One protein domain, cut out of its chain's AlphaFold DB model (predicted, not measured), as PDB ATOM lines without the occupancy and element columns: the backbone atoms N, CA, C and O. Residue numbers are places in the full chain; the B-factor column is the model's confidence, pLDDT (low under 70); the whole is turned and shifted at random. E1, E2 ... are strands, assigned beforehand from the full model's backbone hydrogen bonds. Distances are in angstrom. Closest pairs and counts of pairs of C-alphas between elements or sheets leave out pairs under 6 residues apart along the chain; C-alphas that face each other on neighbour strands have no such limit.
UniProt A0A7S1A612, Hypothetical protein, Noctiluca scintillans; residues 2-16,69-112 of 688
ATOM      1  N   GLU A   2      53.658  12.949  21.029       43.84
ATOM      2  CA  GLU A   2      54.577  13.991  21.486       43.84
ATOM      3  C   GLU A   2      53.941  15.357  21.246       43.84
ATOM      4  O   GLU A   2      53.417  15.626  20.161       43.84
ATOM      5  N   ILE A   3      53.981  16.200  22.269       53.38
ATOM      6  CA  ILE A   3      53.568  17.595  22.214       53.38
ATOM      7  C   ILE A   3      54.758  18.416  22.689       53.38
ATOM      8  O   ILE A   3      55.281  18.165  23.771       53.38
ATOM      9  N   LEU A   4      55.184  19.386  21.887       44.34
ATOM     10  CA  LEU A   4      56.245  20.321  22.256       44.34
ATOM     11  C   LEU A   4      55.612  21.608  22.781       44.34
ATOM     12  O   LEU A   4      54.731  22.155  22.125       44.34
ATOM     13  N   ASN A   5      56.074  22.116  23.916       45.41
ATOM     14  CA  ASN A   5      55.911  23.527  24.256       45.41
ATOM     15  C   ASN A   5      56.999  24.363  23.547       45.41
ATOM     16  O   ASN A   5      58.051  23.835  23.186       45.41
ATOM     17  N   GLN A   6      56.773  25.667  23.371       51.06
ATOM     18  CA  GLN A   6      57.787  26.595  22.854       51.06
ATOM     19  C   GLN A   6      58.984  26.726  23.811       51.06
ATOM     20  O   GLN A   6      60.116  26.823  23.349       51.06
ATOM     21  N   ASP A   7      58.757  26.580  25.122       53.97
ATOM     22  CA  ASP A   7      59.799  26.566  26.166       53.97
ATOM     23  C   ASP A   7      60.601  25.239  26.226       53.97
ATOM     24  O   ASP A   7      61.216  24.913  27.239       53.97
ATOM     25  N   GLY A   8      60.547  24.401  25.182       50.59
ATOM     26  CA  GLY A   8      61.266  23.119  25.100       50.59
ATOM     27  C   GLY A   8      60.692  21.972  25.949       50.59
ATOM     28  O   GLY A   8      61.196  20.852  25.889       50.59
ATOM     29  N   VAL A   9      59.625  22.209  26.718       51.53
ATOM     30  CA  VAL A   9      58.969  21.177  27.540       51.53
ATOM     31  C   VAL A   9      58.163  20.214  26.659       51.53
ATOM     32  O   VAL A   9      57.078  20.551  26.182       51.53
ATOM     33  N   THR A  10      58.667  18.994  26.464       50.66
ATOM     34  CA  THR A  10      57.959  17.938  25.722       50.66
ATOM     35  C   THR A  10      56.954  17.204  26.613       50.66
ATOM     36  O   THR A  10      57.317  16.320  27.390       50.66
ATOM     37  N   VAL A  11      55.664  17.503  26.461       54.91
ATOM     38  CA  VAL A  11      54.577  16.728  27.074       54.91
ATOM     39  C   VAL A  11      54.321  15.478  26.228       54.91
ATOM     40  O   VAL A  11      53.548  15.481  25.267       54.91
ATOM     41  N   VAL A  12      54.985  14.374  26.572       58.91
ATOM     42  CA  VAL A  12      54.719  13.074  25.941       58.91
ATOM     43  C   VAL A  12      53.446  12.477  26.541       58.91
ATOM     44  O   VAL A  12      53.469  11.855  27.600       58.91
ATOM     45  N   LEU A  13      52.317  12.626  25.841       57.56
ATOM     46  CA  LEU A  13      51.087  11.898  26.155       57.56
ATOM     47  C   LEU A  13      51.269  10.415  25.811       57.56
ATOM     48  O   LEU A  13      50.920   9.966  24.711       57.56
ATOM     49  N   VAL A  14      51.822   9.661  26.760       53.50
ATOM     50  CA  VAL A  14      51.807   8.197  26.761       53.50
ATOM     51  C   VAL A  14      50.383   7.752  27.081       53.50
ATOM     52  O   VAL A  14      49.991   7.626  28.238       53.50
ATOM     53  N   VAL A  15      49.587   7.531  26.034       49.72
ATOM     54  CA  VAL A  15      48.352   6.756  26.165       49.72
ATOM     55  C   VAL A  15      48.780   5.305  26.317       49.72
ATOM     56  O   VAL A  15      49.004   4.610  25.329       49.72
ATOM     57  N   SER A  16      48.953   4.877  27.565       44.25
ATOM     58  CA  SER A  16      48.979   3.460  27.892       44.25
ATOM     59  C   SER A  16      47.622   2.889  27.493       44.25
ATOM     60  O   SER A  16      46.620   3.195  28.142       44.25
ATOM     61  N   ARG A  69      42.006   3.131  19.851       75.44
ATOM     62  CA  ARG A  69      42.752   4.401  19.809       75.44
ATOM     63  C   ARG A  69      41.858   5.615  20.040       75.44
ATOM     64  O   ARG A  69      41.198   6.098  19.119       75.44
ATOM     65  N   SER A  70      41.907   6.151  21.258       80.38
ATOM     66  CA  SER A  70      41.321   7.452  21.600       80.38
ATOM     67  C   SER A  70      41.901   8.564  20.720       80.38
ATOM     68  O   SER A  70      43.102   8.827  20.745       80.38
ATOM     69  N   MET A  71      41.046   9.228  19.938       87.81
ATOM     70  CA  MET A  71      41.445  10.387  19.134       87.81
ATOM     71  C   MET A  71      41.709  11.591  20.041       87.81
ATOM     72  O   MET A  71      40.887  11.911  20.900       87.81
ATOM     73  N   VAL A  72      42.845  12.258  19.836       90.44
ATOM     74  CA  VAL A  72      43.208  13.494  20.538       90.44
ATOM     75  C   VAL A  72      42.916  14.681  19.628       90.44
ATOM     76  O   VAL A  72      43.322  14.691  18.463       90.44
ATOM     77  N   TYR A  73      42.236  15.687  20.165       89.56
ATOM     78  CA  TYR A  73      41.947  16.944  19.492       89.56
ATOM     79  C   TYR A  73      42.559  18.098  20.285       89.56
ATOM     80  O   TYR A  73      42.423  18.135  21.506       89.56
ATOM     81  N   VAL A  74      43.167  19.061  19.596       91.88
ATOM     82  CA  VAL A  74      43.560  20.355  20.172       91.88
ATOM     83  C   VAL A  74      42.713  21.444  19.529       91.88
ATOM     84  O   VAL A  74      42.599  21.506  18.304       91.88
ATOM     85  N   ASN A  75      42.044  22.264  20.340       85.81
ATOM     86  CA  ASN A  75      41.074  23.270  19.900       85.81
ATOM     87  C   ASN A  75      40.006  22.698  18.938       85.81
ATOM     88  O   ASN A  75      39.560  23.364  18.005       85.81
ATOM     89  N   ASN A  76      39.586  21.448  19.182       83.06
ATOM     90  CA  ASN A  76      38.696  20.623  18.342       83.06
ATOM     91  C   ASN A  76      39.262  20.193  16.969       83.06
ATOM     92  O   ASN A  76      38.560  19.545  16.195       83.06
ATOM     93  N   THR A  77      40.539  20.454  16.683       85.06
ATOM     94  CA  THR A  77      41.254  19.934  15.504       85.06
ATOM     95  C   THR A  77      41.938  18.614  15.853       85.06
ATOM     96  O   THR A  77      42.685  18.552  16.826       85.06
ATOM     97  N   ILE A  78      41.706  17.548  15.081       88.62
ATOM     98  CA  ILE A  78      42.313  16.235  15.349       88.62
ATOM     99  C   ILE A  78      43.837  16.265  15.133       88.62
ATOM    100  O   ILE A  78      44.325  16.606  14.055       88.62
ATOM    101  N   VAL A  79      44.602  15.873  16.154       91.50
ATOM    102  CA  VAL A  79      46.069  15.844  16.099       91.50
ATOM    103  C   VAL A  79      46.530  14.515  15.505       91.50
ATOM    104  O   VAL A  79      46.454  13.464  16.138       91.50
ATOM    105  N   THR A  80      47.009  14.562  14.260       87.44
ATOM    106  CA  THR A  80      47.450  13.380  13.488       87.44
ATOM    107  C   THR A  80      48.965  13.146  13.504       87.44
ATOM    108  O   THR A  80      49.425  12.093  13.063       87.44
ATOM    109  N   LYS A  81      49.739  14.121  13.996       87.94
ATOM    110  CA  LYS A  81      51.207  14.103  14.118       87.94
ATOM    111  C   LYS A  81      51.611  14.744  15.461       87.94
ATOM    112  O   LYS A  81      50.943  14.526  16.466       87.94
ATOM    113  N   GLN A  82      52.683  15.529  15.471       85.56
ATOM    114  CA  GLN A  82      53.070  16.432  16.552       85.56
ATOM    115  C   GLN A  82      52.245  17.730  16.469       85.56
ATOM    116  O   GLN A  82      51.830  18.137  15.381       85.56
ATOM    117  N   HIS A  83      52.000  18.376  17.608       85.06
ATOM    118  CA  HIS A  83      51.371  19.695  17.692       85.06
ATOM    119  C   HIS A  83      52.010  20.479  18.841       85.06
ATOM    120  O   HIS A  83      52.431  19.874  19.829       85.06
ATOM    121  N   THR A  84      52.084  21.802  18.712       87.19
ATOM    122  CA  THR A  84      52.591  22.688  19.765       87.19
ATOM    123  C   THR A  84      51.412  23.223  20.557       87.19
ATOM    124  O   THR A  84      50.622  23.985  20.004       87.19
ATOM    125  N   LEU A  85      51.282  22.811  21.820       86.25
ATOM    126  CA  LEU A  85      50.286  23.391  22.722       86.25
ATOM    127  C   LEU A  85      50.714  24.795  23.153       86.25
ATOM    128  O   LEU A  85      51.902  25.067  23.331       86.25
ATOM    129  N   ARG A  86      49.723  25.659  23.355       86.38
ATOM    130  CA  ARG A  86      49.842  26.984  23.965       86.38
ATOM    131  C   ARG A  86      49.084  27.031  25.289       86.38
ATOM    132  O   ARG A  86      48.265  26.161  25.587       86.38
ATOM    133  N   ASP A  87      49.345  28.070  26.072       86.00
ATOM    134  CA  ASP A  87      48.534  28.368  27.249       86.00
ATOM    135  C   ASP A  87      47.072  28.639  26.857       86.00
ATOM    136  O   ASP A  87      46.789  29.272  25.836       86.00
ATOM    137  N   GLY A  88      46.136  28.107  27.641       82.62
ATOM    138  CA  GLY A  88      44.701  28.191  27.388       82.62
ATOM    139  C   GLY A  88      44.167  27.296  26.260       82.62
ATOM    140  O   GLY A  88      42.967  27.367  25.980       82.62
ATOM    141  N   ASP A  89      44.992  26.460  25.614       90.75
ATOM    142  CA  ASP A  89      44.526  25.529  24.576       90.75
ATOM    143  C   ASP A  89      43.596  24.441  25.136       90.75
ATOM    144  O   ASP A  89      43.764  23.933  26.244       90.75
ATOM    145  N   SER A  90      42.625  24.029  24.321       88.25
ATOM    146  CA  SER A  90      41.677  22.967  24.668       88.25
ATOM    147  C   SER A  90      42.167  21.606  24.182       88.25
ATOM    148  O   SER A  90      42.225  21.371  22.975       88.25
ATOM    149  N   LEU A  91      42.492  20.693  25.096       93.56
ATOM    150  CA  LEU A  91      42.918  19.323  24.808       93.56
ATOM    151  C   LEU A  91      41.765  18.345  25.087       93.56
ATOM    152  O   LEU A  91      41.440  18.060  26.237       93.56
ATOM    153  N   ARG A  92      41.163  17.777  24.039       88.50
ATOM    154  CA  ARG A  92      40.077  16.788  24.142       88.50
ATOM    155  C   ARG A  92      40.578  15.385  23.800       88.50
ATOM    156  O   ARG A  92      41.153  15.181  22.732       88.50
ATOM    157  N   ILE A  93      40.348  14.414  24.686       91.38
ATOM    158  CA  ILE A  93      40.798  13.019  24.540       91.38
ATOM    159  C   ILE A  93      39.578  12.095  24.461       91.38
ATOM    160  O   ILE A  93      38.905  11.811  25.456       91.38
ATOM    161  N   GLY A  94      39.297  11.613  23.250       86.81
ATOM    162  CA  GLY A  94      38.067  10.893  22.939       86.81
ATOM    163  C   GLY A  94      36.826  11.802  22.976       86.81
ATOM    164  O   GLY A  94      36.940  13.028  22.901       86.81
ATOM    165  N   PRO A  95      35.614  11.228  23.065       76.38
ATOM    166  CA  PRO A  95      34.384  12.014  23.071       76.38
ATOM    167  C   PRO A  95      34.138  12.755  24.395       76.38
ATOM    168  O   PRO A  95      33.552  13.835  24.357       76.38
ATOM    169  N   THR A  96      34.576  12.211  25.536       77.25
ATOM    170  CA  THR A  96      34.130  12.625  26.882       77.25
ATOM    171  C   THR A  96      35.081  13.544  27.643       77.25
ATOM    172  O   THR A  96      34.611  14.361  28.427       77.25
ATOM    173  N   HIS A  97      36.399  13.425  27.461       81.62
ATOM    174  CA  HIS A  97      37.369  14.148  28.291       81.62
ATOM    175  C   HIS A  97      37.825  15.428  27.597       81.62
ATOM    176  O   HIS A  97      38.352  15.363  26.487       81.62
ATOM    177  N   VAL A  98      37.661  16.573  28.259       86.44
ATOM    178  CA  VAL A  98      38.185  17.873  27.822       86.44
ATOM    179  C   VAL A  98      39.012  18.450  28.965       86.44
ATOM    180  O   VAL A  98      38.550  18.495  30.103       86.44
ATOM    181  N   PHE A  99      40.232  18.873  28.656       91.44
ATOM    182  CA  PHE A  99      41.177  19.488  29.578       91.44
ATOM    183  C   PHE A  99      41.571  20.853  29.021       91.44
ATOM    184  O   PHE A  99      41.861  20.965  27.829       91.44
ATOM    185  N   GLN A 100      41.628  21.880  29.866       90.69
ATOM    186  CA  GLN A 100      42.280  23.133  29.497       90.69
ATOM    187  C   GLN A 100      43.763  23.041  29.855       90.69
ATOM    188  O   GLN A 100      44.127  22.615  30.952       90.69
ATOM    189  N   VAL A 101      44.617  23.403  28.907       92.06
ATOM    190  CA  VAL A 101      46.069  23.390  29.057       92.06
ATOM    191  C   VAL A 101      46.489  24.701  29.706       92.06
ATOM    192  O   VAL A 101      46.120  25.766  29.220       92.06
ATOM    193  N   LEU A 102      47.258  24.621  30.791       89.06
ATOM    194  CA  LEU A 102      47.811  25.782  31.485       89.06
ATOM    195  C   LEU A 102      49.333  25.635  31.578       89.06
ATOM    196  O   LEU A 102      49.831  24.604  32.033       89.06
ATOM    197  N   ILE A 103      50.064  26.651  31.123       90.06
ATOM    198  CA  ILE A 103      51.527  26.678  31.011       90.06
ATOM    199  C   ILE A 103      52.044  27.867  31.842       90.06
ATOM    200  O   ILE A 103      52.086  28.994  31.344       90.06
ATOM    201  N   PRO A 104      52.466  27.656  33.107       82.81
ATOM    202  CA  PRO A 104      52.761  28.751  34.040       82.81
ATOM    203  C   PRO A 104      53.836  29.748  33.582       82.81
ATOM    204  O   PRO A 104      53.817  30.898  34.007       82.81
ATOM    205  N   GLN A 105      54.768  29.328  32.719       80.12
ATOM    206  CA  GLN A 105      55.811  30.201  32.167       80.12
ATOM    207  C   GLN A 105      55.292  31.078  31.014       80.12
ATOM    208  O   GLN A 105      55.647  32.252  30.934       80.12
ATOM    209  N   ALA A 106      54.387  30.557  30.182       74.69
ATOM    210  CA  ALA A 106      53.728  31.339  29.139       74.69
ATOM    211  C   ALA A 106      52.761  32.379  29.735       74.69
ATOM    212  O   ALA A 106      52.697  33.495  29.237       74.69
ATOM    213  N   ALA A 107      52.100  32.073  30.857       65.38
ATOM    214  CA  ALA A 107      51.262  33.037  31.582       65.38
ATOM    215  C   ALA A 107      52.040  34.266  32.113       65.38
ATOM    216  O   ALA A 107      51.446  35.320  32.339       65.38
ATOM    217  N   ALA A 108      53.367  34.164  32.288       75.50
ATOM    218  CA  ALA A 108      54.226  35.304  32.623       75.50
ATOM    219  C   ALA A 108      54.536  36.199  31.406       75.50
ATOM    220  O   ALA A 108      54.808  37.390  31.571       75.50
ATOM    221  N   GLN A 109      54.440  35.666  30.182       71.94
ATOM    222  CA  GLN A 109      54.414  36.466  28.957       71.94
ATOM    223  C   GLN A 109      53.014  37.067  28.800       71.94
ATOM    224  O   GLN A 109      52.199  36.586  28.012       71.94
ATOM    225  N   LYS A 110      52.735  38.112  29.592       63.53
ATOM    226  CA  LYS A 110      51.464  38.849  29.587       63.53
ATOM    227  C   LYS A 110      51.048  39.112  28.127       63.53
ATOM    228  O   LYS A 110      51.773  39.838  27.439       63.53
ATOM    229  N   PRO A 111      49.944  38.518  27.626       62.78
ATOM    230  CA  PRO A 111      49.524  38.749  26.250       62.78
ATOM    231  C   PRO A 111      49.280  40.251  26.065       62.78
ATOM    232  O   PRO A 111      48.838  40.902  27.019       62.78
ATOM    233  N   PRO A 112      49.584  40.823  24.884       72.00
ATOM    234  CA  PRO A 112      49.415  42.254  24.662       72.00
ATOM    235  C   PRO A 112      47.973  42.637  24.995       72.00
ATOM    236  O   PRO A 112      47.045  42.016  24.484       72.00
TER     237      PRO A 112
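What this domain is: This is residues 2 to 16 and 69 to 112 of the 688 residues of the protein "Hypothetical protein" of Noctiluca scintillans (UniProt A0A7S1A612). There is little regular structure: a small antiparallel sheet, E3 - E4 - E5, and a separate antiparallel hairpin, E1 and E2, which the loop of residues 75 to 89 reaches. The 59 printed residues have five named strands, E1 to E5, holding 17 of them, and no named helix: all strand. The whole is only just compact, close to loose, radius of gyration of the C-alphas 11.9 A, spans 37 by 20 by 17 A.

Where its parts are: E1 is residues 2 to 4, from C-alpha 2 at (54.577, 13.991, 21.486); E2 is 10 to 12, E3 72 to 74. E4, 90 to 93, spans 10.0 A; E5, 97 to 100, spans 10.3 A, ending at (42.280, 23.133, 29.497).

How they stand to each other: In hairpin E1 and E2, N 11 and O 3 are 2.8 A apart, within hydrogen-bond range. Residues 3 to 4 of E1 pair with 83 to 84, parallel. E3, E4 and E5 form a meander, successive antiparallel hairpins, with N 73 and O 92 at 2.8 A and N 91 and O 99 at 2.8 A. E1 and E2 are apart from E3, E4 and E5.

The domain as a whole: Residues 17 to 68 are cut out; C-alphas 16 and 69 are 10.2 A apart. Link E3 to E4 is long. Residues 2 to 16, 107 and 110 to 111 have pLDDT under 70.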